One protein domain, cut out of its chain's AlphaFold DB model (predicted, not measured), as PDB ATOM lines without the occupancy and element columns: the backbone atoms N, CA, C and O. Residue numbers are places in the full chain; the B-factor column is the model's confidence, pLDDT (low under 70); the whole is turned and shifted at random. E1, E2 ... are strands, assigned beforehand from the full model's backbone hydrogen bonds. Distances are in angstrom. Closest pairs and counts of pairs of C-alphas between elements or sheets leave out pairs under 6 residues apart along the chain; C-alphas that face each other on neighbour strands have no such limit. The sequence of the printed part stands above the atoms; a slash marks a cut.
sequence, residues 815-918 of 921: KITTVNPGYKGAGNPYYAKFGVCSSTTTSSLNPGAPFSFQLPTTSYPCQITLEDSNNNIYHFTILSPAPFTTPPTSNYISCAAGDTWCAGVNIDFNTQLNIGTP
ATOM      1  N   LYS A 815      50.898 -17.777   1.284       77.06
ATOM      2  CA  LYS A 815      50.940 -19.185   1.695       77.06
ATOM      3  C   LYS A 815      49.778 -20.008   1.134       77.06
ATOM      4  O   LYS A 815      49.532 -21.122   1.592       77.06
ATOM      5  N   ILE A 816      49.075 -19.494   0.133       82.69
ATOM      6  CA  ILE A 816      48.009 -20.221  -0.557       82.69
ATOM      7  C   ILE A 816      48.478 -20.742  -1.909       82.69
ATOM      8  O   ILE A 816      49.323 -20.153  -2.579       82.69
ATOM      9  N   THR A 817      47.894 -21.851  -2.336       87.75
ATOM     10  CA  THR A 817      48.022 -22.323  -3.715       87.75
ATOM     11  C   THR A 817      46.700 -22.135  -4.420       87.75
ATOM     12  O   THR A 817      45.687 -22.675  -3.979       87.75
ATOM     13  N   THR A 818      46.718 -21.422  -5.538       88.81
ATOM     14  CA  THR A 818      45.535 -21.230  -6.374       88.81
ATOM     15  C   THR A 818      45.565 -22.235  -7.511       88.81
ATOM     16  O   THR A 818      46.489 -22.248  -8.328       88.81
ATOM     17  N   VAL A 819      44.537 -23.071  -7.588       88.81
ATOM     18  CA  VAL A 819      44.316 -23.962  -8.724       88.81
ATOM     19  C   VAL A 819      43.335 -23.283  -9.668       88.81
ATOM     20  O   VAL A 819      42.238 -22.906  -9.263       88.81
ATOM     21  N   ASN A 820      43.735 -23.149 -10.931       87.50
ATOM     22  CA  ASN A 820      42.929 -22.583 -12.007       87.50
ATOM     23  C   ASN A 820      42.630 -23.679 -13.036       87.50
ATOM     24  O   ASN A 820      43.445 -23.926 -13.937       87.50
ATOM     25  N   PRO A 821      41.491 -24.374 -12.903       76.25
ATOM     26  CA  PRO A 821      41.062 -25.318 -13.912       76.25
ATOM     27  C   PRO A 821      40.768 -24.582 -15.220       76.25
ATOM     28  O   PRO A 821      39.953 -23.662 -15.264       76.25
ATOM     29  N   GLY A 822      41.491 -24.935 -16.283       67.94
ATOM     30  CA  GLY A 822      41.408 -24.232 -17.564       67.94
ATOM     31  C   GLY A 822      39.978 -24.147 -18.117       67.94
ATOM     32  O   GLY A 822      39.173 -25.063 -17.947       67.94
ATOM     33  N   TYR A 823      39.671 -23.057 -18.826       67.75
ATOM     34  CA  TYR A 823      38.357 -22.803 -19.424       67.75
ATOM     35  C   TYR A 823      38.372 -23.001 -20.949       67.75
ATOM     36  O   TYR A 823      39.275 -22.518 -21.634       67.75
ATOM     37  N   LYS A 824      37.351 -23.674 -21.501       62.16
ATOM     38  CA  LYS A 824      37.116 -23.807 -22.950       62.16
ATOM     39  C   LYS A 824      35.731 -23.234 -23.263       62.16
ATOM     40  O   LYS A 824      34.749 -23.620 -22.638       62.16
ATOM     41  N   GLY A 825      35.672 -22.278 -24.193       56.03
ATOM     42  CA  GLY A 825      34.455 -21.523 -24.516       56.03
ATOM     43  C   GLY A 825      33.285 -22.375 -25.031       56.03
ATOM     44  O   GLY A 825      33.451 -23.547 -25.379       56.03
ATOM     45  N   ALA A 826      32.107 -21.746 -25.118       55.28
ATOM     46  CA  ALA A 826      30.842 -22.367 -25.519       55.28
ATOM     47  C   ALA A 826      30.961 -23.263 -26.774       55.28
ATOM     48  O   ALA A 826      31.552 -22.871 -27.780       55.28
ATOM     49  N   GLY A 827      30.376 -24.466 -26.709       64.00
ATOM     50  CA  GLY A 827      30.383 -25.466 -27.791       64.00
ATOM     51  C   GLY A 827      31.437 -26.574 -27.658       64.00
ATOM     52  O   GLY A 827      31.455 -27.487 -28.478       64.00
ATOM     53  N   ASN A 828      32.282 -26.526 -26.627       74.44
ATOM     54  CA  ASN A 828      33.262 -27.563 -26.299       74.44
ATOM     55  C   ASN A 828      32.958 -28.208 -24.936       74.44
ATOM     56  O   ASN A 828      32.172 -27.640 -24.170       74.44
ATOM     57  N   PRO A 829      33.589 -29.354 -24.601       79.75
ATOM     58  CA  PRO A 829      33.557 -29.878 -23.243       79.75
ATOM     59  C   PRO A 829      34.028 -28.819 -22.240       79.75
ATOM     60  O   PRO A 829      34.925 -28.029 -22.541       79.75
ATOM     61  N   TYR A 830      33.413 -28.802 -21.061       80.81
ATOM     62  CA  TYR A 830      33.760 -27.929 -19.935       80.81
ATOM     63  C   TYR A 830      33.788 -28.756 -18.647       80.81
ATOM     64  O   TYR A 830      33.141 -29.800 -18.581       80.81
ATOM     65  N   TYR A 831      34.521 -28.311 -17.623       83.81
ATOM     66  CA  TYR A 831      34.482 -28.966 -16.314       83.81
ATOM     67  C   TYR A 831      33.114 -28.743 -15.671       83.81
ATOM     68  O   TYR A 831      32.704 -27.608 -15.451       83.81
ATOM     69  N   ALA A 832      32.404 -29.835 -15.408       79.56
ATOM     70  CA  ALA A 832      31.063 -29.839 -14.842       79.56
ATOM     71  C   ALA A 832      31.072 -30.130 -13.338       79.56
ATOM     72  O   ALA A 832      30.142 -29.727 -12.643       79.56
ATOM     73  N   LYS A 833      32.099 -30.818 -12.823       85.75
ATOM     74  CA  LYS A 833      32.267 -31.050 -11.383       85.75
ATOM     75  C   LYS A 833      33.732 -31.060 -10.966       85.75
ATOM     76  O   LYS A 833      34.621 -31.314 -11.778       85.75
ATOM     77  N   PHE A 834      33.970 -30.850  -9.677       86.69
ATOM     78  CA  PHE A 834      35.291 -30.941  -9.071       86.69
ATOM     79  C   PHE A 834      35.246 -31.548  -7.664       86.69
ATOM     80  O   PHE A 834      34.201 -31.627  -7.012       86.69
ATOM     81  N   GLY A 835      36.403 -32.020  -7.215       87.06
ATOM     82  CA  GLY A 835      36.683 -32.492  -5.869       87.06
ATOM     83  C   GLY A 835      38.042 -31.965  -5.427       87.06
ATOM     84  O   GLY A 835      39.029 -32.089  -6.156       87.06
ATOM     85  N   VAL A 836      38.079 -31.369  -4.237       87.12
ATOM     86  CA  VAL A 836      39.292 -30.809  -3.635       87.12
ATOM     87  C   VAL A 836      39.758 -31.722  -2.511       87.12
ATOM     88  O   VAL A 836      38.969 -32.070  -1.637       87.12
ATOM     89  N   CYS A 837      41.025 -32.132  -2.560       87.38
ATOM     90  CA  CYS A 837      41.627 -33.122  -1.661       87.38
ATOM     91  C   CYS A 837      40.759 -34.385  -1.513       87.38
ATOM     92  O   CYS A 837      40.588 -34.936  -0.428       87.38
ATOM     93  N   SER A 838      40.189 -34.821  -2.638       86.88
ATOM     94  CA  SER A 838      39.182 -35.872  -2.725       86.88
ATOM     95  C   SER A 838      39.371 -36.657  -4.019       86.88
ATOM     96  O   SER A 838      39.656 -36.080  -5.069       86.88
ATOM     97  N   SER A 839      39.153 -37.971  -3.955       85.31
ATOM     98  CA  SER A 839      39.162 -38.867  -5.119       85.31
ATOM     99  C   SER A 839      37.855 -38.844  -5.918       85.31
ATOM    100  O   SER A 839      37.739 -39.524  -6.936       85.31
ATOM    101  N   THR A 840      36.837 -38.134  -5.431       86.75
ATOM    102  CA  THR A 840      35.518 -38.024  -6.063       86.75
ATOM    103  C   THR A 840      35.140 -36.569  -6.265       86.75
ATOM    104  O   THR A 840      35.467 -35.713  -5.440       86.75
ATOM    105  N   THR A 841      34.384 -36.302  -7.324       83.31
ATOM    106  CA  THR A 841      33.747 -35.009  -7.548       83.31
ATOM    107  C   THR A 841      32.537 -34.858  -6.625       83.31
ATOM    108  O   THR A 841      31.606 -35.661  -6.648       83.31
ATOM    109  N   THR A 842      32.569 -33.848  -5.758       71.94
ATOM    110  CA  THR A 842      31.500 -33.562  -4.783       71.94
ATOM    111  C   THR A 842      30.776 -32.259  -5.091       71.94
ATOM    112  O   THR A 842      29.655 -32.066  -4.629       71.94
ATOM    113  N   SER A 843      31.401 -31.391  -5.883       77.25
ATOM    114  CA  SER A 843      30.939 -30.032  -6.137       77.25
ATOM    115  C   SER A 843      30.640 -29.850  -7.618       77.25
ATOM    116  O   SER A 843      31.469 -30.174  -8.469       77.25
ATOM    117  N   SER A 844      29.450 -29.344  -7.929       73.75
ATOM    118  CA  SER A 844      29.021 -29.054  -9.299       73.75
ATOM    119  C   SER A 844      29.457 -27.655  -9.727       73.75
ATOM    120  O   SER A 844      29.527 -26.743  -8.907       73.75
ATOM    121  N   LEU A 845      29.709 -27.489 -11.020       70.31
ATOM    122  CA  LEU A 845      30.090 -26.230 -11.652       70.31
ATOM    123  C   LEU A 845      29.019 -25.796 -12.642       70.31
ATOM    124  O   LEU A 845      28.390 -26.622 -13.311       70.31
ATOM    125  N   ASN A 846      28.844 -24.483 -12.766       63.16
ATOM    126  CA  ASN A 846      27.960 -23.930 -13.778       63.16
ATOM    127  C   ASN A 846      28.578 -24.099 -15.177       63.16
ATOM    128  O   ASN A 846      29.773 -23.842 -15.360       63.16
ATOM    129  N   PRO A 847      27.780 -24.488 -16.190       62.66
ATOM    130  CA  PRO A 847      28.264 -24.610 -17.555       62.66
ATOM    131  C   PRO A 847      28.901 -23.318 -18.051       62.66
ATOM    132  O   PRO A 847      28.265 -22.266 -18.054       62.66
ATOM    133  N   GLY A 848      30.140 -23.407 -18.527       54.94
ATOM    134  CA  GLY A 848      30.784 -22.278 -19.189       54.94
ATOM    135  C   GLY A 848      31.403 -21.220 -18.258       54.94
ATOM    136  O   GLY A 848      31.856 -20.195 -18.758       54.94
ATOM    137  N   ALA A 849      31.426 -21.421 -16.937       59.56
ATOM    138  CA  ALA A 849      32.042 -20.469 -16.013       59.56
ATOM    139  C   ALA A 849      33.537 -20.788 -15.797       59.56
ATOM    140  O   ALA A 849      33.878 -21.952 -15.556       59.56
ATOM    141  N   PRO A 850      34.453 -19.800 -15.874       66.06
ATOM    142  CA  PRO A 850      35.775 -19.964 -15.284       66.06
ATOM    143  C   PRO A 850      35.610 -20.115 -13.770       66.06
ATOM    144  O   PRO A 850      34.784 -19.431 -13.172       66.06
ATOM    145  N   PHE A 851      36.399 -20.985 -13.152       74.44
ATOM    146  CA  PHE A 851      36.430 -21.118 -11.700       74.44
ATOM    147  C   PHE A 851      37.866 -21.330 -11.237       74.44
ATOM    148  O   PHE A 851      38.718 -21.802 -11.992       74.44
ATOM    149  N   SER A 852      38.131 -20.974  -9.991       81.06
ATOM    150  CA  SER A 852      39.381 -21.258  -9.302       81.06
ATOM    151  C   SER A 852      39.071 -21.576  -7.847       81.06
ATOM    152  O   SER A 852      38.000 -21.258  -7.332       81.06
ATOM    153  N   PHE A 853      39.995 -22.255  -7.184       82.88
ATOM    154  CA  PHE A 853      39.906 -22.471  -5.746       82.88
ATOM    155  C   PHE A 853      41.296 -22.418  -5.129       82.88
ATOM    156  O   PHE A 853      42.306 -22.710  -5.778       82.88
ATOM    157  N   GLN A 854      41.333 -22.024  -3.864       86.56
ATOM    158  CA  GLN A 854      42.557 -21.885  -3.092       86.56
ATOM    159  C   GLN A 854      42.717 -23.062  -2.131       86.56
ATOM    160  O   GLN A 854      41.735 -23.648  -1.677       86.56
ATOM    161  N   LEU A 855      43.967 -23.412  -1.839       84.88
ATOM    162  CA  LEU A 855      44.341 -24.445  -0.882       84.88
ATOM    163  C   LEU A 855      45.256 -23.851   0.194       84.88
ATOM    164  O   LEU A 855      46.229 -23.171  -0.160       84.88
ATOM    165  N   PRO A 856      45.018 -24.156   1.480       80.06
ATOM    166  CA  PRO A 856      45.881 -23.745   2.572       80.06
ATOM    167  C   PRO A 856      47.115 -24.652   2.645       80.06
ATOM    168  O   PRO A 856      47.120 -25.780   2.143       80.06
ATOM    169  N   THR A 857      48.162 -24.199   3.337       80.19
ATOM    170  CA  THR A 857      49.412 -24.971   3.505       80.19
ATOM    171  C   THR A 857      49.240 -26.324   4.193       80.19
ATOM    172  O   THR A 857      50.091 -27.200   4.046       80.19
ATOM    173  N   THR A 858      48.146 -26.512   4.924       79.81
ATOM    174  CA  THR A 858      47.826 -27.728   5.676       79.81
ATOM    175  C   THR A 858      47.172 -28.822   4.830       79.81
ATOM    176  O   THR A 858      47.071 -29.953   5.295       79.81
ATOM    177  N   SER A 859      46.767 -28.535   3.590       83.06
ATOM    178  CA  SER A 859      46.006 -29.480   2.757       83.06
ATOM    179  C   SER A 859      46.846 -30.523   2.010       83.06
ATOM    180  O   SER A 859      46.285 -31.339   1.285       83.06
ATOM    181  N   TYR A 860      48.174 -30.520   2.144       88.25
ATOM    182  CA  TYR A 860      49.062 -31.344   1.313       88.25
ATOM    183  C   TYR A 860      49.486 -32.665   1.977       88.25
ATOM    184  O   TYR A 860      49.794 -32.673   3.169       88.25
ATOM    185  N   PRO A 861      49.599 -33.770   1.208       92.88
ATOM    186  CA  PRO A 861      49.313 -33.871  -0.225       92.88
ATOM    187  C   PRO A 861      47.802 -33.837  -0.527       92.88
ATOM    188  O   PRO A 861      47.013 -34.482   0.157       92.88
ATOM    189  N   CYS A 862      47.410 -33.118  -1.583       91.69
ATOM    190  CA  CYS A 862      46.010 -32.893  -1.961       91.69
ATOM    191  C   CYS A 862      45.732 -33.449  -3.363       91.69
ATOM    192  O   CYS A 862      46.324 -32.986  -4.340       91.69
ATOM    193  N   GLN A 863      44.824 -34.421  -3.490       92.50
ATOM    194  CA  GLN A 863      44.348 -34.888  -4.796       92.50
ATOM    195  C   GLN A 863      43.235 -33.976  -5.320       92.50
ATOM    196  O   GLN A 863      42.221 -33.782  -4.652       92.50
ATOM    197  N   ILE A 864      43.411 -33.453  -6.529       92.69
ATOM    198  CA  ILE A 864      42.386 -32.718  -7.263       92.69
ATOM    199  C   ILE A 864      41.737 -33.665  -8.263       92.69
ATOM    200  O   ILE A 864      42.439 -34.302  -9.050       92.69
ATOM    201  N   THR A 865      40.407 -33.729  -8.241       91.56
ATOM    202  CA  THR A 865      39.602 -34.511  -9.186       91.56
ATOM    203  C   THR A 865      38.682 -33.568  -9.956       91.56
ATOM    204  O   THR A 865      37.977 -32.770  -9.347       91.56
ATOM    205  N   LEU A 866      38.675 -33.645 -11.283       90.31
ATOM    206  CA  LEU A 866      37.818 -32.852 -12.167       90.31
ATOM    207  C   LEU A 866      36.995 -33.795 -13.047       90.31
ATOM    208  O   LEU A 866      37.498 -34.826 -13.484       90.31
ATOM    209  N   GLU A 867      35.746 -33.445 -13.334       89.75
ATOM    210  CA  GLU A 867      34.864 -34.189 -14.241       89.75
ATOM    211  C   GLU A 867      34.314 -33.232 -15.298       89.75
ATOM    212  O   GLU A 867      33.840 -32.146 -14.956       89.75
ATOM    213  N   ASP A 868      34.394 -33.600 -16.576       88.75
ATOM    214  CA  ASP A 868      33.863 -32.779 -17.670       88.75
ATOM    215  C   ASP A 868      32.391 -33.070 -18.007       88.75
ATOM    216  O   ASP A 868      31.770 -34.005 -17.508       88.75
ATOM    217  N   SER A 869      31.822 -32.254 -18.895       86.19
ATOM    218  CA  SER A 869      30.448 -32.374 -19.391       86.19
ATOM    219  C   SER A 869      30.163 -33.661 -20.176       86.19
ATOM    220  O   SER A 869      29.003 -33.955 -20.454       86.19
ATOM    221  N   ASN A 870      31.198 -34.417 -20.551       88.56
ATOM    222  CA  ASN A 870      31.091 -35.736 -21.174       88.56
ATOM    223  C   ASN A 870      31.255 -36.876 -20.149       88.56
ATOM    224  O   ASN A 870      31.209 -38.047 -20.527       88.56
ATOM    225  N   ASN A 871      31.372 -36.546 -18.859       89.56
ATOM    226  CA  ASN A 871      31.634 -37.447 -17.736       89.56
ATOM    227  C   ASN A 871      33.029 -38.101 -17.758       89.56
ATOM    228  O   ASN A 871      33.217 -39.158 -17.147       89.56
ATOM    229  N   ASN A 872      34.018 -37.508 -18.436       90.38
ATOM    230  CA  ASN A 872      35.407 -37.945 -18.283       90.38
ATOM    231  C   ASN A 872      35.981 -37.394 -16.976       90.38
ATOM    232  O   ASN A 872      35.747 -36.235 -16.635       90.38
ATOM    233  N   ILE A 873      36.759 -38.218 -16.273       91.00
ATOM    234  CA  ILE A 873      37.368 -37.877 -14.984       91.00
ATOM    235  C   ILE A 873      38.872 -37.669 -15.165       91.00
ATOM    236  O   ILE A 873      39.563 -38.509 -15.736       91.00
ATOM    237  N   TYR A 874      39.369 -36.575 -14.601       91.44
ATOM    238  CA  TYR A 874      40.757 -36.144 -14.622       91.44
ATOM    239  C   TYR A 874      41.256 -35.979 -13.190       91.44
ATOM    240  O   TYR A 874      40.502 -35.531 -12.323       91.44
ATOM    241  N   HIS A 875      42.513 -36.321 -12.912       92.00
ATOM    242  CA  HIS A 875      43.062 -36.143 -11.570       92.00
ATOM    243  C   HIS A 875      44.560 -35.854 -11.567       92.00
ATOM    244  O   HIS A 875      45.319 -36.356 -12.390       92.00
ATOM    245  N   PHE A 876      44.996 -35.074 -10.584       93.81
ATOM    246  CA  PHE A 876      46.406 -34.863 -10.262       93.81
ATOM    247  C   PHE A 876      46.562 -34.680  -8.753       93.81
ATOM    248  O   PHE A 876      45.611 -34.317  -8.065       93.81
ATOM    249  N   THR A 877      47.742 -34.962  -8.210       94.75
ATOM    250  CA  THR A 877      48.030 -34.753  -6.784       94.75
ATOM    251  C   THR A 877      49.049 -33.646  -6.621       94.75
ATOM    252  O   THR A 877      50.118 -33.710  -7.222       94.75
ATOM    253  N   ILE A 878      48.740 -32.664  -5.784       94.50
ATOM    254  CA  ILE A 878      49.689 -31.639  -5.364       94.50
ATOM    255  C   ILE A 878      50.409 -32.159  -4.120       94.50
ATOM    256  O   ILE A 878      49.774 -32.539  -3.138       94.50
ATOM    257  N   LEU A 879      51.733 -32.222  -4.182       93.75
ATOM    258  CA  LEU A 879      52.585 -32.898  -3.206       93.75
ATOM    259  C   LEU A 879      52.974 -31.999  -2.031       93.75
ATOM    260  O   LEU A 879      53.163 -32.498  -0.924       93.75
ATOM    261  N   SER A 880      53.099 -30.693  -2.260       90.25
ATOM    262  CA  SER A 880      53.543 -29.729  -1.253       90.25
ATOM    263  C   SER A 880      52.951 -28.338  -1.507       90.25
ATOM    264  O   SER A 880      52.613 -28.033  -2.653       90.25
ATOM    265  N   PRO A 881      52.856 -27.485  -0.472       88.38
ATOM    266  CA  PRO A 881      52.333 -26.129  -0.611       88.38
ATOM    267  C   PRO A 881      53.237 -25.206  -1.434       88.38
ATOM    268  O   PRO A 881      54.440 -25.443  -1.564       88.38
ATOM    269  N   ALA A 882      52.644 -24.120  -1.933       86.12
ATOM    270  CA  ALA A 882      53.358 -22.939  -2.412       86.12
ATOM    271  C   ALA A 882      54.167 -22.259  -1.271       86.12
ATOM    272  O   ALA A 882      53.830 -22.450  -0.097       86.12
ATOM    273  N   PRO A 883      55.220 -21.464  -1.568       88.00
ATOM    274  CA  PRO A 883      55.666 -21.025  -2.891       88.00
ATOM    275  C   PRO A 883      56.425 -22.100  -3.682       88.00
ATOM    276  O   PRO A 883      57.336 -22.765  -3.184       88.00
ATOM    277  N   PHE A 884      56.093 -22.222  -4.965       88.31
ATOM    278  CA  PHE A 884      56.756 -23.109  -5.912       88.31
ATOM    279  C   PHE A 884      58.014 -22.440  -6.463       88.31
ATOM    280  O   PHE A 884      57.955 -21.616  -7.375       88.31
ATOM    281  N   THR A 885      59.168 -22.780  -5.896       87.12
ATOM    282  CA  THR A 885      60.421 -22.043  -6.148       87.12
ATOM    283  C   THR A 885      61.395 -22.767  -7.077       87.12
ATOM    284  O   THR A 885      62.325 -22.146  -7.589       87.12
ATOM    285  N   THR A 886      61.204 -24.067  -7.326       86.12
ATOM    286  CA  THR A 886      62.205 -24.894  -8.027       86.12
ATOM    287  C   THR A 886      61.602 -25.830  -9.085       86.12
ATOM    288  O   THR A 886      61.034 -26.864  -8.719       86.12
ATOM    289  N   PRO A 887      61.768 -25.566 -10.394       85.44
ATOM    290  CA  PRO A 887      61.349 -26.513 -11.431       85.44
ATOM    291  C   PRO A 887      62.104 -27.858 -11.325       85.44
ATOM    292  O   PRO A 887      63.186 -27.907 -10.731       85.44
ATOM    293  N   PRO A 888      61.591 -28.953 -11.923       88.19
ATOM    294  CA  PRO A 888      60.382 -29.044 -12.758       88.19
ATOM    295  C   PRO A 888      59.070 -29.211 -11.966       88.19
ATOM    296  O   PRO A 888      59.075 -29.530 -10.781       88.19
ATOM    297  N   THR A 889      57.929 -29.065 -12.651       87.69
ATOM    298  CA  THR A 889      56.568 -29.260 -12.106       87.69
ATOM    299  C   THR A 889      56.381 -30.606 -11.394       87.69
ATOM    300  O   THR A 889      55.660 -30.678 -10.403       87.69
ATOM    301  N   SER A 890      57.091 -31.658 -11.819       87.88
ATOM    302  CA  SER A 890      57.040 -32.991 -11.198       87.88
ATOM    303  C   SER A 890      57.565 -33.048  -9.757       87.88
ATOM    304  O   SER A 890      57.361 -34.051  -9.083       87.88
ATOM    305  N   ASN A 891      58.236 -31.997  -9.272       89.56
ATOM    306  CA  ASN A 891      58.601 -31.878  -7.856       89.56
ATOM    307  C   ASN A 891      57.377 -31.616  -6.963       89.56
ATOM    308  O   ASN A 891      57.402 -31.930  -5.778       89.56
ATOM    309  N   TYR A 892      56.324 -31.033  -7.537       93.12
ATOM    310  CA  TYR A 892      55.150 -30.538  -6.822       93.12
ATOM    311  C   TYR A 892      53.862 -31.236  -7.253       93.12
ATOM    312  O   TYR A 892      52.906 -31.255  -6.489       93.12
ATOM    313  N   ILE A 893      53.821 -31.804  -8.460       94.19
ATOM    314  CA  ILE A 893      52.639 -32.450  -9.032       94.19
ATOM    315  C   ILE A 893      52.956 -33.906  -9.360       94.19
ATOM    316  O   ILE A 893      53.938 -34.204 -10.039       94.19
ATOM    317  N   SER A 894      52.085 -34.807  -8.917       94.38
ATOM    318  CA  SER A 894      52.114 -36.225  -9.262       94.38
ATOM    319  C   SER A 894      50.898 -36.602 -10.104       94.38
ATOM    320  O   SER A 894      49.757 -36.311  -9.738       94.38
ATOM    321  N   CYS A 895      51.156 -37.306 -11.203       90.94
ATOM    322  CA  CYS A 895      50.161 -37.819 -12.142       90.94
ATOM    323  C   CYS A 895      50.082 -39.345 -12.078       90.94
ATOM    324  O   CYS A 895      51.091 -40.009 -11.829       90.94
ATOM    325  N   ALA A 896      48.907 -39.916 -12.353       82.50
ATOM    326  CA  ALA A 896      48.801 -41.355 -12.566       82.50
ATOM    327  C   ALA A 896      49.559 -41.774 -13.837       82.50
ATOM    328  O   ALA A 896      49.614 -41.047 -14.833       82.50
ATOM    329  N   ALA A 897      50.165 -42.962 -13.808       73.75
ATOM    330  CA  ALA A 897      50.948 -43.466 -14.929       73.75
ATOM    331  C   ALA A 897      50.068 -43.634 -16.183       73.75
ATOM    332  O   ALA A 897      49.086 -44.373 -16.161       73.75
ATOM    333  N   GLY A 898      50.448 -42.970 -17.278       69.50
ATOM    334  CA  GLY A 898      49.724 -43.008 -18.554       69.50
ATOM    335  C   GLY A 898      48.674 -41.907 -18.746       69.50
ATOM    336  O   GLY A 898      48.093 -41.840 -19.827       69.50
ATOM    337  N   ASP A 899      48.455 -41.028 -17.761       81.69
ATOM    338  CA  ASP A 899      47.545 -39.885 -17.901       81.69
ATOM    339  C   ASP A 899      48.205 -38.743 -18.697       81.69
ATOM    340  O   ASP A 899      49.006 -37.957 -18.182       81.69
ATOM    341  N   THR A 900      47.867 -38.657 -19.986       85.69
ATOM    342  CA  THR A 900      48.381 -37.620 -20.893       85.69
ATOM    343  C   THR A 900      47.790 -36.238 -20.631       85.69
ATOM    344  O   THR A 900      48.404 -35.249 -21.020       85.69
ATOM    345  N   TRP A 901      46.613 -36.147 -20.002       91.31
ATOM    346  CA  TRP A 901      46.029 -34.861 -19.618       91.31
ATOM    347  C   TRP A 901      46.800 -34.275 -18.436       91.31
ATOM    348  O   TRP A 901      47.217 -33.120 -18.488       91.31
ATOM    349  N   CYS A 902      47.088 -35.088 -17.417       90.88
ATOM    350  CA  CYS A 902      47.774 -34.619 -16.214       90.88
ATOM    351  C   CYS A 902      49.186 -34.086 -16.510       90.88
ATOM    352  O   CYS A 902      49.629 -33.120 -15.893       90.88
ATOM    353  N   ALA A 903      49.870 -34.634 -17.521       86.19
ATOM    354  CA  ALA A 903      51.163 -34.125 -17.983       86.19
ATOM    355  C   ALA A 903      51.125 -32.659 -18.471       86.19
ATOM    356  O   ALA A 903      52.170 -32.014 -18.547       86.19
ATOM    357  N   GLY A 904      49.942 -32.135 -18.810       87.69
ATOM    358  CA  GLY A 904      49.741 -30.735 -19.174       87.69
ATOM    359  C   GLY A 904      49.457 -29.802 -17.989       87.69
ATOM    360  O   GLY A 904      49.370 -28.593 -18.200       87.69
ATOM    361  N   VAL A 905      49.297 -30.321 -16.765       91.38
ATOM    362  CA  VAL A 905      49.184 -29.491 -15.554       91.38
ATOM    363  C   VAL A 905      50.514 -28.783 -15.331       91.38
ATOM    364  O   VAL A 905      51.572 -29.414 -15.324       91.38
ATOM    365  N   ASN A 906      50.470 -27.465 -15.154       90.50
ATOM    366  CA  ASN A 906      51.667 -26.647 -15.052       90.50
ATOM    367  C   ASN A 906      51.609 -25.691 -13.861       90.50
ATOM    368  O   ASN A 906      50.551 -25.178 -13.507       90.50
ATOM    369  N   ILE A 907      52.772 -25.425 -13.280       90.06
ATOM    370  CA  ILE A 907      52.958 -24.408 -12.254       90.06
ATOM    371  C   ILE A 907      53.468 -23.137 -12.921       90.06
ATOM    372  O   ILE A 907      54.412 -23.170 -13.714       90.06
ATOM    373  N   ASP A 908      52.876 -22.006 -12.561       88.00
ATOM    374  CA  ASP A 908      53.447 -20.710 -12.889       88.00
ATOM    375  C   ASP A 908      54.501 -20.325 -11.842       88.00
ATOM    376  O   ASP A 908      54.209 -19.777 -10.779       88.00
ATOM    377  N   PHE A 909      55.761 -20.613 -12.161       85.31
ATOM    378  CA  PHE A 909      56.908 -20.300 -11.307       85.31
ATOM    379  C   PHE A 909      57.194 -18.791 -11.185       85.31
ATOM    380  O   PHE A 909      57.996 -18.409 -10.334       85.31
ATOM    381  N   ASN A 910      56.563 -17.928 -11.995       82.44
ATOM    382  CA  ASN A 910      56.702 -16.476 -11.838       82.44
ATOM    383  C   ASN A 910      55.831 -15.964 -10.694       82.44
ATOM    384  O   ASN A 910      56.284 -15.153  -9.892       82.44
ATOM    385  N   THR A 911      54.590 -16.451 -10.615       79.56
ATOM    386  CA  THR A 911      53.699 -16.131  -9.495       79.56
ATOM    387  C   THR A 911      54.008 -16.971  -8.265       79.56
ATOM    388  O   THR A 911      53.676 -16.547  -7.170       79.56
ATOM    389  N   GLN A 912      54.643 -18.139  -8.424       86.44
ATOM    390  CA  GLN A 912      54.994 -19.095  -7.360       86.44
ATOM    391  C   GLN A 912      53.796 -19.673  -6.588       86.44
ATOM    392  O   GLN A 912      53.991 -20.541  -5.744       86.44
ATOM    393  N   LEU A 913      52.567 -19.245  -6.883       86.38
ATOM    394  CA  LEU A 913      51.352 -19.625  -6.156       86.38
ATOM    395  C   LEU A 913      50.330 -20.354  -7.043       86.38
ATOM    396  O   LEU A 913      49.452 -21.044  -6.527       86.38
ATOM    397  N   ASN A 914      50.431 -20.220  -8.371       89.69
ATOM    398  CA  ASN A 914      49.381 -20.654  -9.291       89.69
ATOM    399  C   ASN A 914      49.696 -21.989  -9.976       89.69
ATOM    400  O   ASN A 914      50.785 -22.200 -10.514       89.69
ATOM    401  N   ILE A 915      48.683 -22.854 -10.036       91.50
ATOM    402  CA  ILE A 915      48.647 -24.070 -10.850       91.50
ATOM    403  C   ILE A 915      47.593 -23.877 -11.940       91.50
ATOM    404  O   ILE A 915      46.438 -23.573 -11.645       91.50
ATOM    405  N   GLY A 916      47.978 -24.069 -13.198       90.25
ATOM    406  CA  GLY A 916      47.063 -24.144 -14.332       90.25
ATOM    407  C   GLY A 916      46.844 -25.591 -14.756       90.25
ATOM    408  O   GLY A 916      47.799 -26.365 -14.849       90.25
ATOM    409  N   THR A 917      45.598 -25.962 -15.047       89.38
ATOM    410  CA  THR A 917      45.293 -27.261 -15.667       89.38
ATOM    411  C   THR A 917      44.994 -27.088 -17.155       89.38
ATOM    412  O   THR A 917      44.513 -26.027 -17.569       89.38
ATOM    413  N   PRO A 918      45.182 -28.130 -17.980       86.88
ATOM    414  CA  PRO A 918      44.664 -28.120 -19.340       86.88
ATOM    415  C   PRO A 918      43.137 -27.970 -19.343       86.88
ATOM    416  O   PRO A 918      42.479 -28.396 -18.384       86.88
TER     417      PRO A 918
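This is residues 815 to 918 of the 921 residues of an uncharacterized protein of Legionella sainthelensi (UniProt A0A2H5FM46). What shape is this? It has little regular structure: the mixed sheet E3 E1 E7 E6 and the antiparallel sheet E2 E4 E5 are partly face to face, with short pairings from links 837 to 852 and 879 to 905 to E2 and E5. How large? The 104 printed residues, all-strand, have 32 in strands E1 to E7, and are compact: radius of gyration of the C-alphas 13.1 A, spans 37, 27 and 23 A.

Where is the larger sheet? E3 is residues 853 to 855, E1 817 to 820, from C-alpha (48.022, -22.323, -3.715), E7 914 to 916, to (47.063, -24.144, -14.332), and E6 906 to 908. The other? E2 is 831 to 836, E4 862 to 868, 19.9 A long, E5 873 to 878.

What neighbours E1? E7 is parallel, N 820 to O 915 2.8 A; E3 is antiparallel, N 855 to O 817 2.8 A. Hairpins? E6 and E7, E4 and E5, with N 864 to O 876 2.8 A.

Any cut? The printed part has no cut. Low confidence? Residues 822 to 827, 846 to 850 and 898 are under 70.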